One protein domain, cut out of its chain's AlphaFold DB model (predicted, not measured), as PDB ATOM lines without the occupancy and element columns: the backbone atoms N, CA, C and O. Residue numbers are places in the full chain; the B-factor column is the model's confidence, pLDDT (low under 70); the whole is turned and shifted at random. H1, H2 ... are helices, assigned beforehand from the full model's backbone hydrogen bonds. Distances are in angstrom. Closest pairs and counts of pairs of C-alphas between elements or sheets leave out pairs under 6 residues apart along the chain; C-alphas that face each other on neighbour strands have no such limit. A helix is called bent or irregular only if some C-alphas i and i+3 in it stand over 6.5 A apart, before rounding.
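What this domain is: This is residues 2 to 48 of the 89 residues of a protein of Hirundo rustica rustica (UniProt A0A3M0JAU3). Two helices, H1 and the shorter H2, cross nearly at right angles as a loose pair. The long link, residues 16 to 27, loops out at one end, and the tail, residues 39 to 48, runs out at the other, back toward the start of H1. The 47 printed residues hold two named helices, H1 then H2, and no named strand; the class is all helix. The whole is only just compact, close to loose, with a radius of gyration of the C-alphas of 10.9 A and spans of 32 by 22 by 16 A.

How they stand to each other: H1, residues 2 to 15, and H2, residues 28 to 38, are close but not clearly touching; their closest C-alphas, of Leu 10 and Ala 35, are 6.7 A apart. Their lines stand about perpendicular, at 78 degrees. Every O i to N i+4 pair is within hydrogen-bond range in H2, but 7 of 10 in H1.

Where its parts are: H1 measures 18.3 A, from C-alpha 2 at (174.474, 165.896, 147.588); it is irregular, with C-alphas 7 and 10 at 7.6 A. H2 measures 15.1 A and ends at C-alpha 38, (164.922, 174.303, 146.911).

The domain as a whole: The C-alphas farthest apart, of Gly 22 and Val 48, are 34.0 A apart. The printed part has no cut, and no printed residue is under 70 in pLDDT.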
ATOM      1  N   VAL A   2     175.707 165.113 147.817       84.88
ATOM      2  CA  VAL A   2     174.474 165.896 147.588       84.88
ATOM      3  C   VAL A   2     173.531 165.939 148.793       84.88
ATOM      4  O   VAL A   2     173.161 167.026 149.221       84.88
ATOM      5  N   ALA A   3     173.207 164.793 149.401       85.12
ATOM      6  CA  ALA A   3     172.314 164.751 150.564       85.12
ATOM      7  C   ALA A   3     172.832 165.607 151.738       85.12
ATOM      8  O   ALA A   3     172.091 166.420 152.279       85.12
ATOM      9  N   ASN A   4     174.127 165.509 152.062       86.19
ATOM     10  CA  ASN A   4     174.755 166.336 153.104       86.19
ATOM     11  C   ASN A   4     174.707 167.833 152.767       86.19
ATOM     12  O   ASN A   4     174.494 168.661 153.654       86.19
ATOM     13  N   ALA A   5     174.894 168.178 151.488       87.75
ATOM     14  CA  ALA A   5     174.827 169.558 151.042       87.75
ATOM     15  C   ALA A   5     173.420 170.141 151.230       87.75
ATOM     16  O   ALA A   5     173.281 171.180 151.878       87.75
ATOM     17  N   LEU A   6     172.400 169.427 150.743       87.94
ATOM     18  CA  LEU A   6     170.992 169.811 150.856       87.94
ATOM     19  C   LEU A   6     170.509 169.856 152.312       87.94
ATOM     20  O   LEU A   6     169.771 170.762 152.678       87.94
ATOM     21  N   TRP A   7     170.943 168.909 153.147       84.50
ATOM     22  CA  TRP A   7     170.488 168.801 154.533       84.50
ATOM     23  C   TRP A   7     171.115 169.842 155.469       84.50
ATOM     24  O   TRP A   7     170.456 170.308 156.394       84.50
ATOM     25  N   GLY A   8     172.387 170.212 155.264       85.81
ATOM     26  CA  GLY A   8     173.103 171.012 156.264       85.81
ATOM     27  C   GLY A   8     174.105 172.038 155.753       85.81
ATOM     28  O   GLY A   8     174.526 172.891 156.538       85.81
ATOM     29  N   TRP A   9     174.528 171.997 154.485       91.00
ATOM     30  CA  TRP A   9     175.612 172.876 154.022       91.00
ATOM     31  C   TRP A   9     175.146 174.074 153.206       91.00
ATOM     32  O   TRP A   9     175.818 175.098 153.289       91.00
ATOM     33  N   LEU A  10     174.005 174.015 152.507       92.25
ATOM     34  CA  LEU A  10     173.514 175.139 151.691       92.25
ATOM     35  C   LEU A  10     173.457 176.455 152.480       92.25
ATOM     36  O   LEU A  10     174.049 177.452 152.072       92.25
ATOM     37  N   ASN A  11     172.851 176.437 153.670       89.88
ATOM     38  CA  ASN A  11     172.769 177.619 154.533       89.88
ATOM     39  C   ASN A  11     174.147 178.119 154.989       89.88
ATOM     40  O   ASN A  11     174.371 179.325 155.107       89.88
ATOM     41  N   ARG A  12     175.093 177.207 155.245       92.56
ATOM     42  CA  ARG A  12     176.460 177.561 155.651       92.56
ATOM     43  C   ARG A  12     177.243 178.159 154.481       92.56
ATOM     44  O   ARG A  12     177.943 179.147 154.677       92.56
ATOM     45  N   TRP A  13     177.115 177.595 153.284       94.38
ATOM     46  CA  TRP A  13     177.750 178.114 152.076       94.38
ATOM     47  C   TRP A  13     177.175 179.464 151.670       94.38
ATOM     48  O   TRP A  13     177.958 180.372 151.419       94.38
ATOM     49  N   LYS A  14     175.850 179.651 151.721       93.38
ATOM     50  CA  LYS A  14     175.205 180.948 151.460       93.38
ATOM     51  C   LYS A  14     175.743 182.042 152.389       93.38
ATOM     52  O   LYS A  14     176.130 183.106 151.921       93.38
ATOM     53  N   LYS A  15     175.868 181.755 153.693       94.56
ATOM     54  CA  LYS A  15     176.464 182.682 154.680       94.56
ATOM     55  C   LYS A  15     177.944 182.978 154.428       94.56
ATOM     56  O   LYS A  15     178.403 184.069 154.731       94.56
ATOM     57  N   ALA A  16     178.682 182.021 153.874       95.00
ATOM     58  CA  ALA A  16     180.085 182.181 153.502       95.00
ATOM     59  C   ALA A  16     180.270 182.721 152.069       95.00
ATOM     60  O   ALA A  16     181.346 182.561 151.495       95.00
ATOM     61  N   ASN A  17     179.225 183.306 151.471       95.62
ATOM     62  CA  ASN A  17     179.204 183.789 150.089       95.62
ATOM     63  C   ASN A  17     179.705 182.752 149.064       95.62
ATOM     64  O   ASN A  17     180.444 183.068 148.138       95.62
ATOM     65  N   TRP A  18     179.335 181.485 149.266       96.25
ATOM     66  CA  TRP A  18     179.718 180.352 148.417       96.25
ATOM     67  C   TRP A  18     181.231 180.129 148.317       96.25
ATOM     68  O   TRP A  18     181.718 179.533 147.356       96.25
ATOM     69  N   GLN A  19     181.980 180.564 149.333       95.81
ATOM     70  CA  GLN A  19     183.425 180.412 149.404       95.81
ATOM     71  C   GLN A  19     183.861 179.569 150.602       95.81
ATOM     72  O   GLN A  19     183.226 179.516 151.657       95.81
ATOM     73  N   ARG A  20     185.014 178.922 150.454       91.38
ATOM     74  CA  ARG A  20     185.749 178.264 151.531       91.38
ATOM     75  C   ARG A  20     187.205 178.701 151.448       91.38
ATOM     76  O   ARG A  20     187.874 178.426 150.458       91.38
ATOM     77  N   ARG A  21     187.702 179.361 152.501       94.06
ATOM     78  CA  ARG A  21     189.077 179.904 152.566       94.06
ATOM     79  C   ARG A  21     189.408 180.841 151.385       94.06
ATOM     80  O   ARG A  21     190.469 180.726 150.786       94.06
ATOM     81  N   GLY A  22     188.468 181.716 151.020       94.56
ATOM     82  CA  GLY A  22     188.628 182.695 149.933       94.56
ATOM     83  C   GLY A  22     188.537 182.126 148.511       94.56
ATOM     84  O   GLY A  22     188.677 182.876 147.553       94.56
ATOM     85  N   LYS A  23     188.295 180.819 148.349       96.12
ATOM     86  CA  LYS A  23     188.063 180.191 147.041       96.12
ATOM     87  C   LYS A  23     186.595 179.808 146.886       96.12
ATOM     88  O   LYS A  23     186.001 179.383 147.881       96.12
ATOM     89  N   PRO A  24     186.008 179.910 145.682       95.50
ATOM     90  CA  PRO A  24     184.661 179.409 145.443       95.50
ATOM     91  C   PRO A  24     184.595 177.909 145.743       95.50
ATOM     92  O   PRO A  24     185.558 177.168 145.523       95.50
ATOM     93  N   ILE A  25     183.462 177.455 146.276       94.00
ATOM     94  CA  ILE A  25     183.207 176.021 146.411       94.00
ATOM     95  C   ILE A  25     183.106 175.378 145.020       94.00
ATOM     96  O   ILE A  25     182.758 176.034 144.037       94.00
ATOM     97  N   TRP A  26     183.403 174.083 144.928       92.94
ATOM     98  CA  TRP A  26     183.267 173.354 143.669       92.94
ATOM     99  C   TRP A  26     181.826 173.431 143.149       92.94
ATOM    100  O   TRP A  26     180.886 173.227 143.919       92.94
ATOM    101  N   ALA A  27     181.677 173.732 141.855       94.06
ATOM    102  CA  ALA A  27     180.391 173.931 141.187       94.06
ATOM    103  C   ALA A  27     179.468 174.950 141.893       94.06
ATOM    104  O   ALA A  27     178.263 174.727 142.002       94.06
ATOM    105  N   ALA A  28     180.028 176.060 142.399       94.31
ATOM    106  CA  ALA A  28     179.286 177.081 143.147       94.31
ATOM    107  C   ALA A  28     178.008 177.561 142.437       94.31
ATOM    108  O   ALA A  28     176.971 177.671 143.084       94.31
ATOM    109  N   GLU A  29     178.060 177.787 141.123       95.75
ATOM    110  CA  GLU A  29     176.905 178.235 140.330       95.75
ATOM    111  C   GLU A  29     175.771 177.198 140.313       95.75
ATOM    112  O   GLU A  29     174.610 177.541 140.528       95.75
ATOM    113  N   ILE A  30     176.102 175.911 140.161       95.38
ATOM    114  CA  ILE A  30     175.118 174.818 140.210       95.38
ATOM    115  C   ILE A  30     174.479 174.752 141.603       95.38
ATOM    116  O   ILE A  30     173.264 174.619 141.733       95.38
ATOM    117  N   TRP A  31     175.282 174.884 142.663       95.50
ATOM    118  CA  TRP A  31     174.765 174.892 144.032       95.50
ATOM    119  C   TRP A  31     173.882 176.104 144.343       95.50
ATOM    120  O   TRP A  31     172.913 175.958 145.089       95.50
ATOM    121  N   GLN A  32     174.182 177.271 143.771       95.25
ATOM    122  CA  GLN A  32     173.344 178.467 143.877       95.25
ATOM    123  C   GLN A  32     171.983 178.268 143.201       95.25
ATOM    124  O   GLN A  32     170.960 178.565 143.820       95.25
ATOM    125  N   ASP A  33     171.955 177.716 141.984       95.06
ATOM    126  CA  ASP A  33     170.702 177.405 141.280       95.06
ATOM    127  C   ASP A  33     169.868 176.370 142.053       95.06
ATOM    128  O   ASP A  33     168.677 176.575 142.298       95.06
ATOM    129  N   ILE A  34     170.503 175.299 142.546       93.44
ATOM    130  CA  ILE A  34     169.836 174.302 143.398       93.44
ATOM    131  C   ILE A  34     169.242 174.967 144.644       93.44
ATOM    132  O   ILE A  34     168.082 174.722 144.964       93.44
ATOM    133  N   ALA A  35     169.996 175.823 145.341       92.69
ATOM    134  CA  ALA A  35     169.495 176.510 146.528       92.69
ATOM    135  C   ALA A  35     168.295 177.413 146.217       92.69
ATOM    136  O   ALA A  35     167.303 177.366 146.941       92.69
ATOM    137  N   ALA A  36     168.335 178.165 145.114       93.00
ATOM    138  CA  ALA A  36     167.231 179.029 144.699       93.00
ATOM    139  C   ALA A  36     165.948 178.242 144.374       93.00
ATOM    140  O   ALA A  36     164.841 178.718 144.634       93.00
ATOM    141  N   ARG A  37     166.082 177.033 143.813       92.69
ATOM    142  CA  ARG A  37     164.950 176.136 143.530       92.69
ATOM    143  C   ARG A  37     164.411 175.482 144.797       92.69
ATOM    144  O   ARG A  37     163.201 175.463 145.000       92.69
ATOM    145  N   VAL A  38     165.296 174.978 145.657       90.50
ATOM    146  CA  VAL A  38     164.922 174.303 146.911       90.50
ATOM    147  C   VAL A  38     164.285 175.280 147.904       90.50
ATOM    148  O   VAL A  38     163.354 174.892 148.593       90.50
ATOM    149  N   GLU A  39     164.691 176.554 147.942       88.75
ATOM    150  CA  GLU A  39     164.050 177.579 148.789       88.75
ATOM    151  C   GLU A  39     162.564 177.803 148.459       88.75
ATOM    152  O   GLU A  39     161.800 178.239 149.318       88.75
ATOM    153  N   LYS A  40     162.143 177.492 147.229       91.19
ATOM    154  CA  LYS A  40     160.761 177.663 146.759       91.19
ATOM    155  C   LYS A  40     159.924 176.386 146.857       91.19
ATOM    156  O   LYS A  40     158.737 176.425 146.541       91.19
ATOM    157  N   LEU A  41     160.521 175.261 147.251       90.38
ATOM    158  CA  LEU A  41     159.886 173.946 147.237       90.38
ATOM    159  C   LEU A  41     159.978 173.273 148.607       90.38
ATOM    160  O   LEU A  41     161.014 173.285 149.266       90.38
ATOM    161  N   THR A  42     158.914 172.582 149.009       86.31
ATOM    162  CA  THR A  42     158.973 171.683 150.165       86.31
ATOM    163  C   THR A  42     159.710 170.408 149.763       86.31
ATOM    164  O   THR A  42     159.122 169.499 149.177       86.31
ATOM    165  N   VAL A  43     161.008 170.334 150.063       86.94
ATOM    166  CA  VAL A  43     161.856 169.185 149.711       86.94
ATOM    167  C   VAL A  43     162.021 168.245 150.903       86.94
ATOM    168  O   VAL A  43     162.423 168.655 151.989       86.94
ATOM    169  N   LYS A  44     161.762 166.952 150.683       86.56
ATOM    170  CA  LYS A  44     162.142 165.875 151.606       86.56
ATOM    171  C   LYS A  44     163.364 165.163 151.038       86.56
ATOM    172  O   LYS A  44     163.305 164.627 149.937       86.56
ATOM    173  N   VAL A  45     164.463 165.159 151.786       85.88
ATOM    174  CA  VAL A  45     165.708 164.492 151.384       85.88
ATOM    175  C   VAL A  45     165.778 163.127 152.058       85.88
ATOM    176  O   VAL A  45     165.644 163.032 153.276       85.88
ATOM    177  N   ARG A  46     165.993 162.074 151.267       85.81
ATOM    178  CA  ARG A  46     166.200 160.702 151.743       85.81
ATOM    179  C   ARG A  46     167.422 160.105 151.066       85.81
ATOM    180  O   ARG A  46     167.723 160.433 149.921       85.81
ATOM    181  N   HIS A  47     168.137 159.260 151.797       85.69
ATOM    182  CA  HIS A  47     169.216 158.462 151.240       85.69
ATOM    183  C   HIS A  47     168.656 157.096 150.854       85.69
ATOM    184  O   HIS A  47     168.111 156.401 151.709       85.69
ATOM    185  N   VAL A  48     168.809 156.726 149.588       87.50
ATOM    186  CA  VAL A  48     168.451 155.403 149.075       87.50
ATOM    187  C   VAL A  48     169.752 154.648 148.846       87.50
ATOM    188  O   VAL A  48     170.646 155.160 148.172       87.50
TER     189      VAL A  48